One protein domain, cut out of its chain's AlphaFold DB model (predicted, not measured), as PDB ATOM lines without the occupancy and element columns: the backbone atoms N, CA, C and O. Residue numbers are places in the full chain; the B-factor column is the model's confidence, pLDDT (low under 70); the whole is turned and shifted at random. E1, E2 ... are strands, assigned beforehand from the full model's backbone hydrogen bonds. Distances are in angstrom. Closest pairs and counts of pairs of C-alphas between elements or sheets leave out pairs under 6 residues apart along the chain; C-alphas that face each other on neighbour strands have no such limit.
ATOM      1  N   ARG A  85     -15.168  -5.229 -61.235       90.94
ATOM      2  CA  ARG A  85     -14.018  -5.313 -60.318       90.94
ATOM      3  C   ARG A  85     -14.373  -5.124 -58.840       90.94
ATOM      4  O   ARG A  85     -13.505  -4.783 -58.040       90.94
ATOM      5  N   ARG A  86     -15.635  -5.341 -58.456       89.88
ATOM      6  CA  ARG A  86     -16.060  -5.230 -57.057       89.88
ATOM      7  C   ARG A  86     -15.627  -6.469 -56.288       89.88
ATOM      8  O   ARG A  86     -15.837  -7.594 -56.739       89.88
ATOM      9  N   LEU A  87     -15.049  -6.246 -55.116       91.69
ATOM     10  CA  LEU A  87     -14.704  -7.288 -54.158       91.69
ATOM     11  C   LEU A  87     -15.835  -7.428 -53.135       91.69
ATOM     12  O   LEU A  87     -16.511  -6.449 -52.816       91.69
ATOM     13  N   ALA A  88     -16.053  -8.645 -52.645       91.38
ATOM     14  CA  ALA A  88     -16.962  -8.892 -51.539       91.38
ATOM     15  C   ALA A  88     -16.245  -8.620 -50.216       91.38
ATOM     16  O   ALA A  88     -15.127  -9.097 -49.992       91.38
ATOM     17  N   ASP A  89     -16.897  -7.880 -49.329       94.00
ATOM     18  CA  ASP A  89     -16.482  -7.797 -47.935       94.00
ATOM     19  C   ASP A  89     -17.018  -9.021 -47.201       94.00
ATOM     20  O   ASP A  89     -18.128  -9.492 -47.472       94.00
ATOM     21  N   PHE A  90     -16.228  -9.554 -46.279       95.19
ATOM     22  CA  PHE A  90     -16.657 -10.685 -45.473       95.19
ATOM     23  C   PHE A  90     -16.141 -10.561 -44.052       95.19
ATOM     24  O   PHE A  90     -15.155  -9.887 -43.757       95.19
ATOM     25  N   THR A  91     -16.825 -11.251 -43.155       96.75
ATOM     26  CA  THR A  91     -16.351 -11.510 -41.805       96.75
ATOM     27  C   THR A  91     -16.770 -12.921 -41.448       96.75
ATOM     28  O   THR A  91     -17.928 -13.288 -41.632       96.75
ATOM     29  N   THR A  92     -15.828 -13.710 -40.956       97.25
ATOM     30  CA  THR A  92     -16.100 -15.006 -40.346       97.25
ATOM     31  C   THR A  92     -15.668 -14.970 -38.891       97.25
ATOM     32  O   THR A  92     -14.728 -14.257 -38.528       97.25
ATOM     33  N   HIS A  93     -16.375 -15.731 -38.068       97.88
ATOM     34  CA  HIS A  93     -16.039 -15.965 -36.678       97.88
ATOM     35  C   HIS A  93     -16.124 -17.459 -36.409       97.88
ATOM     36  O   HIS A  93     -17.109 -18.104 -36.776       97.88
ATOM     37  N   PHE A  94     -15.111 -17.991 -35.741       97.38
ATOM     38  CA  PHE A  94     -15.098 -19.367 -35.281       97.38
ATOM     39  C   PHE A  94     -14.334 -19.473 -33.967       97.38
ATOM     40  O   PHE A  94     -13.441 -18.674 -33.670       97.38
ATOM     41  N   SER A  95     -14.690 -20.496 -33.199       97.31
ATOM     42  CA  SER A  95     -13.971 -20.894 -31.998       97.31
ATOM     43  C   SER A  95     -13.346 -22.258 -32.240       97.31
ATOM     44  O   SER A  95     -13.964 -23.117 -32.872       97.31
ATOM     45  N   PHE A  96     -12.137 -22.469 -31.739       97.31
ATOM     46  CA  PHE A  96     -11.414 -23.723 -31.922       97.31
ATOM     47  C   PHE A  96     -10.576 -24.062 -30.689       97.31
ATOM     48  O   PHE A  96     -10.363 -23.222 -29.812       97.31
ATOM     49  N   ILE A  97     -10.127 -25.313 -30.622       97.06
ATOM     50  CA  ILE A  97      -9.237 -25.824 -29.580       97.06
ATOM     51  C   ILE A  97      -8.135 -26.614 -30.277       97.06
ATOM     52  O   ILE A  97      -8.437 -27.524 -31.047       97.06
ATOM     53  N   ILE A  98      -6.878 -26.313 -29.958       96.25
ATOM     54  CA  ILE A  98      -5.736 -27.180 -30.260       96.25
ATOM     55  C   ILE A  98      -5.192 -27.667 -28.921       96.25
ATOM     56  O   ILE A  98      -4.968 -26.880 -27.999       96.25
ATOM     57  N   ARG A  99      -5.023 -28.982 -28.781       94.94
ATOM     58  CA  ARG A  99      -4.541 -29.601 -27.545       94.94
ATOM     59  C   ARG A  99      -3.444 -30.604 -27.857       94.94
ATOM     60  O   ARG A  99      -3.727 -31.672 -28.392       94.94
ATOM     61  N   ALA A 100      -2.221 -30.297 -27.442       93.56
ATOM     62  CA  ALA A 100      -1.150 -31.280 -27.432       93.56
ATOM     63  C   ALA A 100      -1.434 -32.347 -26.364       93.56
ATOM     64  O   ALA A 100      -1.707 -32.036 -25.201       93.56
ATOM     65  N   ILE A 101      -1.377 -33.618 -26.764       90.12
ATOM     66  CA  ILE A 101      -1.425 -34.762 -25.840       90.12
ATOM     67  C   ILE A 101      -0.014 -35.067 -25.316       90.12
ATOM     68  O   ILE A 101       0.145 -35.462 -24.163       90.12
ATOM     69  N   ASN A 102       1.006 -34.825 -26.143       88.12
ATOM     70  CA  ASN A 102       2.414 -34.972 -25.810       88.12
ATOM     71  C   ASN A 102       3.183 -33.705 -26.225       88.12
ATOM     72  O   ASN A 102       3.341 -33.431 -27.408       88.12
ATOM     73  N   PHE A 103       3.698 -32.947 -25.255       87.56
ATOM     74  CA  PHE A 103       4.493 -31.737 -25.513       87.56
ATOM     75  C   PHE A 103       5.917 -32.022 -26.013       87.56
ATOM     76  O   PHE A 103       6.671 -31.088 -26.231       87.56
ATOM     77  N   SER A 104       6.297 -33.284 -26.204       87.69
ATOM     78  CA  SER A 104       7.541 -33.658 -26.887       87.69
ATOM     79  C   SER A 104       7.314 -34.099 -28.337       87.69
ATOM     80  O   SER A 104       8.282 -34.316 -29.057       87.69
ATOM     81  N   ALA A 105       6.056 -34.284 -28.754       86.12
ATOM     82  CA  ALA A 105       5.674 -34.716 -30.097       86.12
ATOM     83  C   ALA A 105       4.280 -34.162 -30.432       86.12
ATOM     84  O   ALA A 105       3.256 -34.766 -30.103       86.12
ATOM     85  N   TYR A 106       4.261 -32.977 -31.035       90.19
ATOM     86  CA  TYR A 106       3.071 -32.210 -31.400       90.19
ATOM     87  C   TYR A 106       3.289 -31.514 -32.742       90.19
ATOM     88  O   TYR A 106       4.406 -31.472 -33.250       90.19
ATOM     89  N   GLY A 107       2.211 -30.943 -33.264       91.44
ATOM     90  CA  GLY A 107       2.181 -30.234 -34.530       91.44
ATOM     91  C   GLY A 107       0.963 -30.645 -35.357       91.44
ATOM     92  O   GLY A 107       0.226 -31.559 -34.980       91.44
ATOM     93  N   ASP A 108       0.671 -29.956 -36.454       93.94
ATOM     94  CA  ASP A 108       1.426 -28.800 -36.974       93.94
ATOM     95  C   ASP A 108       0.638 -27.497 -36.790       93.94
ATOM     96  O   ASP A 108       1.166 -26.526 -36.263       93.94
ATOM     97  N   GLY A 109      -0.672 -27.494 -37.048       95.81
ATOM     98  CA  GLY A 109      -1.509 -26.317 -36.828       95.81
ATOM     99  C   GLY A 109      -2.901 -26.450 -37.436       95.81
ATOM    100  O   GLY A 109      -3.381 -27.548 -37.717       95.81
ATOM    101  N   MET A 110      -3.564 -25.312 -37.645       96.94
ATOM    102  CA  MET A 110      -4.876 -25.225 -38.295       96.94
ATOM    103  C   MET A 110      -4.957 -23.988 -39.191       96.94
ATOM    104  O   MET A 110      -4.384 -22.953 -38.869       96.94
ATOM    105  N   THR A 111      -5.737 -24.048 -40.273       97.50
ATOM    106  CA  THR A 111      -5.973 -22.900 -41.159       97.50
ATOM    107  C   THR A 111      -7.458 -22.584 -41.337       97.50
ATOM    108  O   THR A 111      -8.309 -23.469 -41.438       97.50
ATOM    109  N   PHE A 112      -7.775 -21.292 -41.436       98.12
ATOM    110  CA  PHE A 112      -8.940 -20.817 -42.183       98.12
ATOM    111  C   PHE A 112      -8.470 -20.447 -43.589       98.12
ATOM    112  O   PHE A 112      -7.519 -19.682 -43.719       98.12
ATOM    113  N   PHE A 113      -9.129 -20.938 -44.640       97.19
ATOM    114  CA  PHE A 113      -8.668 -20.719 -46.011       97.19
ATOM    115  C   PHE A 113      -9.790 -20.354 -46.985       97.19
ATOM    116  O   PHE A 113     -10.962 -20.678 -46.794       97.19
ATOM    117  N   MET A 114      -9.393 -19.699 -48.072       96.44
ATOM    118  CA  MET A 114     -10.179 -19.494 -49.284       96.44
ATOM    119  C   MET A 114      -9.387 -20.048 -50.468       96.44
ATOM    120  O   MET A 114      -8.211 -19.730 -50.633       96.44
ATOM    121  N   ALA A 115     -10.044 -20.860 -51.290       94.81
ATOM    122  CA  ALA A 115      -9.463 -21.524 -52.453       94.81
ATOM    123  C   ALA A 115     -10.485 -21.558 -53.609       94.81
ATOM    124  O   ALA A 115     -11.662 -21.244 -53.384       94.81
ATOM    125  N   PRO A 116     -10.082 -21.937 -54.839       94.12
ATOM    126  CA  PRO A 116     -11.024 -22.239 -55.911       94.12
ATOM    127  C   PRO A 116     -12.078 -23.248 -55.447       94.12
ATOM    128  O   PRO A 116     -11.791 -24.118 -54.626       94.12
ATOM    129  N   PHE A 117     -13.303 -23.129 -55.962       93.69
ATOM    130  CA  PHE A 117     -14.433 -23.952 -55.511       93.69
ATOM    131  C   PHE A 117     -14.204 -25.458 -55.717       93.69
ATOM    132  O   PHE A 117     -14.699 -26.273 -54.948       93.69
ATOM    133  N   ASP A 118     -13.440 -25.809 -56.742       91.56
ATOM    134  CA  ASP A 118     -13.027 -27.159 -57.113       91.56
ATOM    135  C   ASP A 118     -11.657 -27.557 -56.536       91.56
ATOM    136  O   ASP A 118     -11.116 -28.600 -56.901       91.56
ATOM    137  N   SER A 119     -11.083 -26.750 -55.636       92.06
ATOM    138  CA  SER A 119      -9.841 -27.103 -54.951       92.06
ATOM    139  C   SER A 119     -10.017 -28.412 -54.196       92.06
ATOM    140  O   SER A 119     -10.933 -28.549 -53.387       92.06
ATOM    141  N   THR A 120      -9.076 -29.331 -54.382       90.50
ATOM    142  CA  THR A 120      -8.932 -30.565 -53.604       90.50
ATOM    143  C   THR A 120      -7.671 -30.505 -52.746       90.50
ATOM    144  O   THR A 120      -6.761 -29.711 -53.006       90.50
ATOM    145  N   MET A 121      -7.629 -31.310 -51.689       89.19
ATOM    146  CA  MET A 121      -6.440 -31.443 -50.855       89.19
ATOM    147  C   MET A 121      -5.262 -31.970 -51.706       89.19
ATOM    148  O   MET A 121      -5.437 -32.964 -52.420       89.19
ATOM    149  N   PRO A 122      -4.072 -31.332 -51.677       83.56
ATOM    150  CA  PRO A 122      -2.943 -31.767 -52.495       83.56
ATOM    151  C   PRO A 122      -2.462 -33.191 -52.161       83.56
ATOM    152  O   PRO A 122      -2.472 -33.584 -50.995       83.56
ATOM    153  N   PRO A 123      -1.979 -33.959 -53.157       73.38
ATOM    154  CA  PRO A 123      -1.375 -35.264 -52.920       73.38
ATOM    155  C   PRO A 123       0.067 -35.128 -52.398       73.38
ATOM    156  O   PRO A 123       0.856 -34.354 -52.948       73.38
ATOM    157  N   ASN A 124       0.435 -35.989 -51.443       61.47
ATOM    158  CA  ASN A 124       1.717 -36.075 -50.721       61.47
ATOM    159  C   ASN A 124       1.815 -35.148 -49.505       61.47
ATOM    160  O   ASN A 124       1.851 -33.924 -49.609       61.47
ATOM    161  N   PHE A 125       1.899 -35.799 -48.351       67.81
ATOM    162  CA  PHE A 125       1.459 -35.312 -47.058       67.81
ATOM    163  C   PHE A 125       2.651 -35.139 -46.121       67.81
ATOM    164  O   PHE A 125       3.182 -36.115 -45.603       67.81
ATOM    165  N   SER A 126       3.064 -33.894 -45.909       73.81
ATOM    166  CA  SER A 126       3.701 -33.508 -44.653       73.81
ATOM    167  C   SER A 126       2.722 -32.585 -43.936       73.81
ATOM    168  O   SER A 126       2.103 -31.717 -44.560       73.81
ATOM    169  N   SER A 127       2.523 -32.836 -42.649       79.00
ATOM    170  CA  SER A 127       1.544 -32.157 -41.804       79.00
ATOM    171  C   SER A 127       1.797 -30.645 -41.698       79.00
ATOM    172  O   SER A 127       0.834 -29.879 -41.697       79.00
ATOM    173  N   GLY A 128       3.058 -30.205 -41.791       87.94
ATOM    174  CA  GLY A 128       3.460 -28.789 -41.806       87.94
ATOM    175  C   GLY A 128       2.949 -27.964 -42.992       87.94
ATOM    176  O   GLY A 128       3.010 -26.744 -42.972       87.94
ATOM    177  N   PHE A 129       2.382 -28.586 -44.034       91.19
ATOM    178  CA  PHE A 129       1.736 -27.849 -45.135       91.19
ATOM    179  C   PHE A 129       0.231 -27.614 -44.917       91.19
ATOM    180  O   PHE A 129      -0.472 -27.171 -45.837       91.19
ATOM    181  N   LEU A 130      -0.267 -27.937 -43.715       93.00
ATOM    182  CA  LEU A 130      -1.587 -27.581 -43.183       93.00
ATOM    183  C   LEU A 130      -2.766 -27.949 -44.100       93.00
ATOM    184  O   LEU A 130      -3.759 -27.228 -44.170       93.00
ATOM    185  N   ALA A 131      -2.651 -29.074 -44.819       91.75
ATOM    186  CA  ALA A 131      -3.616 -29.575 -45.810       91.75
ATOM    187  C   ALA A 131      -3.855 -28.663 -47.038       91.75
ATOM    188  O   ALA A 131      -4.811 -28.882 -47.792       91.75
ATOM    189  N   LEU A 132      -3.008 -27.650 -47.265       90.44
ATOM    190  CA  LEU A 132      -3.217 -26.635 -48.308       90.44
ATOM    191  C   LEU A 132      -2.153 -26.631 -49.401       90.44
ATOM    192  O   LEU A 132      -2.491 -26.437 -50.570       90.44
ATOM    193  N   PHE A 133      -0.882 -26.821 -49.046       87.12
ATOM    194  CA  PHE A 133       0.222 -26.583 -49.975       87.12
ATOM    195  C   PHE A 133       0.926 -27.878 -50.378       87.12
ATOM    196  O   PHE A 133       1.153 -28.773 -49.572       87.12
ATOM    197  N   ASN A 134       1.275 -27.984 -51.659       80.19
ATOM    198  CA  ASN A 134       2.071 -29.099 -52.157       80.19
ATOM    199  C   ASN A 134       3.560 -28.770 -51.994       80.19
ATOM    200  O   ASN A 134       4.000 -27.852 -52.687       80.19
ATOM    201  N   PRO A 135       4.359 -29.552 -51.240       71.00
ATOM    202  CA  PRO A 135       5.780 -29.283 -50.991       71.00
ATOM    203  C   PRO A 135       6.597 -28.948 -52.249       71.00
ATOM    204  O   PRO A 135       7.500 -28.116 -52.214       71.00
ATOM    205  N   LYS A 136       6.264 -29.568 -53.392       69.88
ATOM    206  CA  LYS A 136       6.960 -29.364 -54.676       69.88
ATOM    207  C   LYS A 136       6.634 -28.027 -55.351       69.88
ATOM    208  O   LYS A 136       7.369 -27.604 -56.239       69.88
ATOM    209  N   ALA A 137       5.536 -27.390 -54.961       66.69
ATOM    210  CA  ALA A 137       5.044 -26.125 -55.498       66.69
ATOM    211  C   ALA A 137       4.893 -25.034 -54.422       66.69
ATOM    212  O   ALA A 137       4.559 -23.904 -54.761       66.69
ATOM    213  N   THR A 138       5.146 -25.336 -53.144       63.12
ATOM    214  CA  THR A 138       4.886 -24.424 -52.021       63.12
ATOM    215  C   THR A 138       5.662 -23.111 -52.130       63.12
ATOM    216  O   THR A 138       5.115 -22.062 -51.816       63.12
ATOM    217  N   PHE A 139       6.899 -23.144 -52.638       62.81
ATOM    218  CA  PHE A 139       7.716 -21.939 -52.842       62.81
ATOM    219  C   PHE A 139       7.492 -21.264 -54.203       62.81
ATOM    220  O   PHE A 139       8.054 -20.203 -54.470       62.81
ATOM    221  N   ASN A 140       6.676 -21.861 -55.079       61.09
ATOM    222  CA  ASN A 140       6.314 -21.285 -56.369       61.09
ATOM    223  C   ASN A 140       4.885 -20.725 -56.309       61.09
ATOM    224  O   ASN A 140       3.907 -21.386 -56.653       61.09
ATOM    225  N   SER A 141       4.780 -19.462 -55.896       60.38
ATOM    226  CA  SER A 141       3.520 -18.746 -55.650       60.38
ATOM    227  C   SER A 141       2.599 -18.584 -56.870       60.38
ATOM    228  O   SER A 141       1.483 -18.088 -56.721       60.38
ATOM    229  N   SER A 142       3.053 -18.938 -58.077       63.06
ATOM    230  CA  SER A 142       2.319 -18.711 -59.333       63.06
ATOM    231  C   SER A 142       1.257 -19.771 -59.646       63.06
ATOM    232  O   SER A 142       0.408 -19.547 -60.506       63.06
ATOM    233  N   THR A 143       1.284 -20.913 -58.952       69.06
ATOM    234  CA  THR A 143       0.389 -22.052 -59.223       69.06
ATOM    235  C   THR A 143      -0.685 -22.266 -58.161       69.06
ATOM    236  O   THR A 143      -1.651 -22.984 -58.414       69.06
ATOM    237  N   ASN A 144      -0.542 -21.653 -56.985       78.75
ATOM    238  CA  ASN A 144      -1.519 -21.764 -55.906       78.75
ATOM    239  C   ASN A 144      -2.443 -20.543 -55.953       78.75
ATOM    240  O   ASN A 144      -1.978 -19.436 -56.191       78.75
ATOM    241  N   ASN A 145      -3.739 -20.741 -55.725       88.56
ATOM    242  CA  ASN A 145      -4.728 -19.662 -55.623       88.56
ATOM    243  C   ASN A 145      -5.397 -19.722 -54.249       88.56
ATOM    244  O   ASN A 145      -6.615 -19.841 -54.143       88.56
ATOM    245  N   ILE A 146      -4.583 -19.739 -53.199       92.38
ATOM    246  CA  ILE A 146      -5.025 -19.977 -51.827       92.38
ATOM    247  C   ILE A 146      -4.617 -18.784 -50.977       92.38
ATOM    248  O   ILE A 146      -3.455 -18.385 -50.966       92.38
ATOM    249  N   VAL A 147      -5.577 -18.252 -50.233       95.38
ATOM    250  CA  VAL A 147      -5.312 -17.325 -49.133       95.38
ATOM    251  C   VAL A 147      -5.717 -18.021 -47.850       95.38
ATOM    252  O   VAL A 147      -6.828 -18.550 -47.773       95.38
ATOM    253  N   ALA A 148      -4.840 -18.015 -46.854       97.44
ATOM    254  CA  ALA A 148      -5.118 -18.617 -45.563       97.44
ATOM    255  C   ALA A 148      -4.702 -17.710 -44.405       97.44
ATOM    256  O   ALA A 148      -3.851 -16.833 -44.546       97.44
ATOM    257  N   VAL A 149      -5.364 -17.922 -43.274       98.50
ATOM    258  CA  VAL A 149      -4.914 -17.484 -41.958       98.50
ATOM    259  C   VAL A 149      -4.570 -18.747 -41.184       98.50
ATOM    260  O   VAL A 149      -5.469 -19.554 -40.917       98.50
ATOM    261  N   GLU A 150      -3.293 -18.933 -40.872       98.19
ATOM    262  CA  GLU A 150      -2.800 -20.081 -40.113       98.19
ATOM    263  C   GLU A 150      -2.713 -19.778 -38.620       98.19
ATOM    264  O   GLU A 150      -2.470 -18.646 -38.200       98.19
ATOM    265  N   PHE A 151      -2.935 -20.819 -37.830       98.00
ATOM    266  CA  PHE A 151      -2.680 -20.898 -36.402       98.00
ATOM    267  C   PHE A 151      -1.672 -22.029 -36.232       98.00
ATOM    268  O   PHE A 151      -2.057 -23.195 -36.091       98.00
ATOM    269  N   ASP A 152      -0.401 -21.674 -36.355       97.50
ATOM    270  CA  ASP A 152       0.717 -22.605 -36.358       97.50
ATOM    271  C   ASP A 152       1.167 -22.899 -34.924       97.50
ATOM    272  O   ASP A 152       1.161 -22.018 -34.060       97.50
ATOM    273  N   THR A 153       1.497 -24.159 -34.660       96.56
ATOM    274  CA  THR A 153       1.926 -24.650 -33.350       96.56
ATOM    275  C   THR A 153       3.284 -25.348 -33.369       96.56
ATOM    276  O   THR A 153       3.691 -25.888 -32.330       96.56
ATOM    277  N   PHE A 154       3.952 -25.399 -34.524       95.38
ATOM    278  CA  PHE A 154       5.193 -26.122 -34.743       95.38
ATOM    279  C   PHE A 154       6.151 -25.323 -35.633       95.38
ATOM    280  O   PHE A 154       5.835 -24.972 -36.756       95.38
ATOM    281  N   GLN A 155       7.380 -25.094 -35.164       95.38
ATOM    282  CA  GLN A 155       8.358 -24.345 -35.952       95.38
ATOM    283  C   GLN A 155       9.018 -25.225 -37.025       95.38
ATOM    284  O   GLN A 155       9.958 -25.969 -36.728       95.38
ATOM    285  N   ASN A 156       8.586 -25.116 -38.280       94.81
ATOM    286  CA  ASN A 156       9.342 -25.601 -39.431       94.81
ATOM    287  C   ASN A 156      10.453 -24.604 -39.834       94.81
ATOM    288  O   ASN A 156      10.594 -23.511 -39.287       94.81
ATOM    289  N   GLU A 157      11.272 -24.976 -40.823       93.38
ATOM    290  CA  GLU A 157      12.408 -24.160 -41.294       93.38
ATOM    291  C   GLU A 157      11.996 -22.794 -41.870       93.38
ATOM    292  O   GLU A 157      12.813 -21.874 -41.922       93.38
ATOM    293  N   TRP A 158      10.748 -22.664 -42.328       92.81
ATOM    294  CA  TRP A 158      10.204 -21.422 -42.877       92.81
ATOM    295  C   TRP A 158       9.539 -20.527 -41.826       92.81
ATOM    296  O   TRP A 158       9.194 -19.388 -42.151       92.81
ATOM    297  N   ASP A 159       9.374 -21.010 -40.593       96.50
ATOM    298  CA  ASP A 159       8.560 -20.333 -39.593       96.50
ATOM    299  C   ASP A 159       9.345 -19.338 -38.739       96.50
ATOM    300  O   ASP A 159      10.481 -19.594 -38.318       96.50
ATOM    301  N   PRO A 160       8.721 -18.196 -38.407       94.06
ATOM    302  CA  PRO A 160       9.358 -17.164 -37.602       94.06
ATOM    303  C   PRO A 160       9.484 -17.553 -36.123       94.06
ATOM    304  O   PRO A 160      10.377 -17.066 -35.426       94.06
ATOM    305  N   SER A 161       8.572 -18.392 -35.632       93.94
ATOM    306  CA  SER A 161       8.514 -18.867 -34.253       93.94
ATOM    307  C   SER A 161       7.604 -20.085 -34.147       93.94
ATOM    308  O   SER A 161       6.775 -20.304 -35.021       93.94
ATOM    309  N   GLU A 162       7.699 -20.806 -33.034       90.19
ATOM    310  CA  GLU A 162       6.892 -21.997 -32.751       90.19
ATOM    311  C   GLU A 162       5.375 -21.769 -32.797       90.19
ATOM    312  O   GLU A 162       4.713 -22.334 -33.655       90.19
ATOM    313  N   ASP A 163       4.823 -20.939 -31.906       96.06
ATOM    314  CA  ASP A 163       3.389 -20.635 -31.907       96.06
ATOM    315  C   ASP A 163       3.172 -19.256 -32.546       96.06
ATOM    316  O   ASP A 163       3.596 -18.229 -32.000       96.06
ATOM    317  N   HIS A 164       2.501 -19.207 -33.697       97.81
ATOM    318  CA  HIS A 164       2.227 -17.949 -34.392       97.81
ATOM    319  C   HIS A 164       0.907 -17.962 -35.169       97.81
ATOM    320  O   HIS A 164       0.311 -19.002 -35.440       97.81
ATOM    321  N   VAL A 165       0.422 -16.762 -35.490       98.31
ATOM    322  CA  VAL A 165      -0.693 -16.561 -36.420       98.31
ATOM    323  C   VAL A 165      -0.151 -15.881 -37.658       98.31
ATOM    324  O   VAL A 165       0.486 -14.830 -37.554       98.31
ATOM    325  N   GLY A 166      -0.418 -16.474 -38.812       98.19
ATOM    326  CA  GLY A 166       0.162 -16.080 -40.085       98.19
ATOM    327  C   GLY A 166      -0.885 -15.786 -41.154       98.19
ATOM    328  O   GLY A 166      -2.007 -16.288 -41.103       98.19
ATOM    329  N   ILE A 167      -0.539 -14.931 -42.116       98.38
ATOM    330  CA  ILE A 167      -1.308 -14.710 -43.344       98.38
ATOM    331  C   ILE A 167      -0.518 -15.319 -44.493       98.38
ATOM    332  O   ILE A 167       0.545 -14.815 -44.861       98.38
ATOM    333  N   ASN A 168      -1.082 -16.342 -45.121       95.69
ATOM    334  CA  ASN A 168      -0.475 -17.033 -46.247       95.69
ATOM    335  C   ASN A 168      -1.123 -16.576 -47.557       95.69
ATOM    336  O   ASN A 168      -2.351 -16.567 -47.691       95.69
ATOM    337  N   ILE A 169      -0.301 -16.235 -48.552       94.50
ATOM    338  CA  ILE A 169      -0.755 -15.936 -49.917       94.50
ATOM    339  C   ILE A 169       0.001 -16.852 -50.873       94.50
ATOM    340  O   ILE A 169       1.175 -16.633 -51.163       94.50
ATOM    341  N   ASN A 170      -0.689 -17.879 -51.371       91.62
ATOM    342  CA  ASN A 170      -0.204 -18.844 -52.362       91.62
ATOM    343  C   ASN A 170       1.053 -19.648 -51.959       91.62
ATOM    344  O   ASN A 170       1.613 -20.360 -52.795       91.62
ATOM    345  N   SER A 171       1.487 -19.570 -50.705       91.19
ATOM    346  CA  SER A 171       2.703 -20.186 -50.161       91.19
ATOM    347  C   SER A 171       2.495 -20.505 -48.683       91.19
ATOM    348  O   SER A 171       1.771 -19.757 -48.033       91.19
ATOM    349  N   ILE A 172       3.154 -21.542 -48.149       92.44
ATOM    350  CA  ILE A 172       3.174 -21.797 -46.693       92.44
ATOM    351  C   ILE A 172       3.904 -20.680 -45.947       92.44
ATOM    352  O   ILE A 172       3.563 -20.353 -44.824       92.44
ATOM    353  N   VAL A 173       4.871 -20.025 -46.594       93.50
ATOM    354  CA  VAL A 173       5.615 -18.933 -45.967       93.50
ATOM    355  C   VAL A 173       4.689 -17.734 -45.797       93.50
ATOM    356  O   VAL A 173       4.266 -17.118 -46.782       93.50
ATOM    357  N   SER A 174       4.385 -17.408 -44.545       96.00
ATOM    358  CA  SER A 174       3.550 -16.272 -44.174       96.00
ATOM    359  C   SER A 174       4.101 -14.942 -44.699       96.00
ATOM    360  O   SER A 174       5.265 -14.600 -44.493       96.00
ATOM    361  N   VAL A 175       3.249 -14.141 -45.351       96.56
ATOM    362  CA  VAL A 175       3.606 -12.777 -45.795       96.56
ATOM    363  C   VAL A 175       3.558 -11.764 -44.650       96.56
ATOM    364  O   VAL A 175       4.161 -10.695 -44.733       96.56
ATOM    365  N   ALA A 176       2.819 -12.087 -43.590       98.19
ATOM    366  CA  ALA A 176       2.744 -11.342 -42.344       98.19
ATOM    367  C   ALA A 176       2.403 -12.316 -41.218       98.19
ATOM    368  O   ALA A 176       1.619 -13.238 -41.431       98.19
ATOM    369  N   TYR A 177       2.957 -12.095 -40.029       98.25
ATOM    370  CA  TYR A 177       2.707 -12.945 -38.872       98.25
ATOM    371  C   TYR A 177       2.758 -12.150 -37.567       98.25
ATOM    372  O   TYR A 177       3.298 -11.042 -37.506       98.25
ATOM    373  N   VAL A 178       2.209 -12.745 -36.514       97.88
ATOM    374  CA  VAL A 178       2.381 -12.311 -35.128       97.88
ATOM    375  C   VAL A 178       2.627 -13.523 -34.239       97.88
ATOM    376  O   VAL A 178       1.965 -14.551 -34.382       97.88
ATOM    377  N   ASN A 179       3.557 -13.393 -33.295       97.62
ATOM    378  CA  ASN A 179       3.833 -14.457 -32.335       97.62
ATOM    379  C   ASN A 179       2.653 -14.616 -31.377       97.62
ATOM    380  O   ASN A 179       2.093 -13.636 -30.870       97.62
ATOM    381  N   TRP A 180       2.315 -15.862 -31.073       95.38
ATOM    382  CA  TRP A 180       1.333 -16.189 -30.059       95.38
ATOM    383  C   TRP A 180       2.043 -16.466 -28.733       95.38
ATOM    384  O   TRP A 180       2.404 -17.590 -28.411       95.38
ATOM    385  N   ASN A 181       2.219 -15.418 -27.927       90.50
ATOM    386  CA  ASN A 181       3.082 -15.431 -26.733       90.50
ATOM    387  C   ASN A 181       2.680 -16.398 -25.600       90.50
ATOM    388  O   ASN A 181       3.384 -16.473 -24.596       90.50
ATOM    389  N   SER A 182       1.528 -17.061 -25.695       87.62
ATOM    390  CA  SER A 182       1.113 -18.058 -24.703       87.62
ATOM    391  C   SER A 182       1.403 -19.459 -25.233       87.62
ATOM    392  O   SER A 182       2.554 -19.789 -25.480       87.62
ATOM    393  N   SER A 183       0.374 -20.277 -25.423       91.81
ATOM    394  CA  SER A 183       0.489 -21.445 -26.278       91.81
ATOM    395  C   SER A 183      -0.834 -21.725 -26.975       91.81
ATOM    396  O   SER A 183      -1.879 -21.752 -26.319       91.81
ATOM    397  N   LEU A 184      -0.795 -21.937 -28.290       93.88
ATOM    398  CA  LEU A 184      -1.973 -22.297 -29.088       93.88
ATOM    399  C   LEU A 184      -2.463 -23.715 -28.774       93.88
ATOM    400  O   LEU A 184      -3.655 -23.996 -28.853       93.88
ATOM    401  N   LYS A 185      -1.550 -24.595 -28.355       94.88
ATOM    402  CA  LYS A 185      -1.763 -26.034 -28.142       94.88
ATOM    403  C   LYS A 185      -2.091 -26.426 -26.695       94.88
ATOM    404  O   LYS A 185      -2.013 -27.602 -26.334       94.88
ATOM    405  N   ASN A 186      -2.469 -25.469 -25.848       94.75
ATOM    406  CA  ASN A 186      -2.738 -25.708 -24.424       94.75
ATOM    407  C   ASN A 186      -4.150 -26.256 -24.116       94.75
ATOM    408  O   ASN A 186      -4.471 -26.501 -22.954       94.75
ATOM    409  N   GLY A 187      -5.004 -26.446 -25.128       95.38
ATOM    410  CA  GLY A 187      -6.376 -26.930 -24.963       95.38
ATOM    411  C   GLY A 187      -7.401 -25.870 -24.549       95.38
ATOM    412  O   GLY A 187      -8.550 -26.222 -24.276       95.38
ATOM    413  N   SER A 188      -7.024 -24.591 -24.505       95.94
ATOM    414  CA  SER A 188      -7.960 -23.486 -24.275       95.94
ATOM    415  C   SER A 188      -8.792 -23.197 -25.524       95.94
ATOM    416  O   SER A 188      -8.366 -23.455 -26.649       95.94
ATOM    417  N   ILE A 189      -9.980 -22.620 -25.331       96.94
ATOM    418  CA  ILE A 189     -10.814 -22.151 -26.442       96.94
ATOM    419  C   ILE A 189     -10.239 -20.838 -26.972       96.94
ATOM    420  O   ILE A 189     -10.232 -19.829 -26.265       96.94
ATOM    421  N   ALA A 190      -9.818 -20.842 -28.232       97.00
ATOM    422  CA  ALA A 190      -9.491 -19.637 -28.979       97.00
ATOM    423  C   ALA A 190     -10.724 -19.148 -29.751       97.00
ATOM    424  O   ALA A 190     -11.500 -19.954 -30.264       97.00
ATOM    425  N   ASN A 191     -10.902 -17.828 -29.841       97.38
ATOM    426  CA  ASN A 191     -11.912 -17.194 -30.691       97.38
ATOM    427  C   ASN A 191     -11.201 -16.344 -31.742       97.38
ATOM    428  O   ASN A 191     -10.344 -15.531 -31.391       97.38
ATOM    429  N   ALA A 192     -11.563 -16.525 -33.009       97.56
ATOM    430  CA  ALA A 192     -10.935 -15.844 -34.129       97.56
ATOM    431  C   ALA A 192     -11.970 -15.122 -34.991       97.56
ATOM    432  O   ALA A 192     -13.039 -15.657 -35.287       97.56
ATOM    433  N   TRP A 193     -11.608 -13.918 -35.434       98.19
ATOM    434  CA  TRP A 193     -12.341 -13.153 -36.436       98.19
ATOM    435  C   TRP A 193     -11.422 -12.895 -37.620       98.19
ATOM    436  O   TRP A 193     -10.362 -12.292 -37.458       98.19
ATOM    437  N   VAL A 194     -11.847 -13.308 -38.811       97.94
ATOM    438  CA  VAL A 194     -11.152 -12.987 -40.064       97.94
ATOM    439  C   VAL A 194     -12.085 -12.133 -40.899       97.94
ATOM    440  O   VAL A 194     -13.219 -12.532 -41.176       97.94
ATOM    441  N   ALA A 195     -11.627 -10.943 -41.277       96.81
ATOM    442  CA  ALA A 195     -12.427  -9.999 -42.036       96.81
ATOM    443  C   ALA A 195     -11.624  -9.374 -43.174       96.81
ATOM    444  O   ALA A 195     -10.477  -8.969 -42.989       96.81
ATOM    445  N   ARG A 196     -12.278  -9.232 -44.327       92.50
ATOM    446  CA  ARG A 196     -11.838  -8.364 -45.419       92.50
ATOM    447  C   ARG A 196     -12.817  -7.201 -45.508       92.50
ATOM    448  O   ARG A 196     -14.026  -7.427 -45.576       92.50
ATOM    449  N   ARG A 197     -12.270  -5.990 -45.509       86.62
ATOM    450  CA  ARG A 197     -12.991  -4.737 -45.740       86.62
ATOM    451  C   ARG A 197     -12.521  -4.078 -47.037       86.62
ATOM    452  O   ARG A 197     -11.516  -4.560 -47.618       86.62
TER     453      ARG A 197
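This is residues 85 to 197 of the 197 residues of the protein "Non-specific serine/threonine protein kinase" of Corchorus olitorius (UniProt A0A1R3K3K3). You will find little regular structure here: a four-stranded sheet, E2 E3 E4 E5, with long loops over one face and the two-stranded ribbon E1 E6 loosely over part of the other. The 113 printed residues hold six strands, E1 to E6 in order, and no named helix: all strand, with 36 residues in named elements. The whole is compact, radius of gyration of the C-alphas 14.3 A, spanning 46 by 32 by 23 A.

Start at E1, residues 90 to 96, antiparallel to E6, residues 190 to 196; N 92 and O 194 are 2.9 A apart. Next, E2 (109 to 114), E3 (147 to 152), E4 (164 to 169) and E5 (176 to 179) form a meander, each the antiparallel neighbour of the one before and a hairpin with it. Look for N 112 and O 149, 2.9 A; N 150 and O 166, 3.0 A; N 167 and O 176, 2.8 A. The closest C-alphas of E3 and E6, Val 149 and Val 194, are 7.9 A apart; E1 and E3 are apart.

Find C-alpha 90 at (-16.657, -10.685, -45.473); E1 runs 19.5 A. E2 runs 16.6 A, E3 15.1 A, E4 15.9 A, E5 10.5 A, and E6 20.1 A to C-alpha 196 at (-11.838, -8.364, -45.419).

The printed part has no cut. Links E1 to E2, E2 to E3 and E3 to E4 are long. Residues 124 to 125 and 136 to 143 have pLDDT under 70.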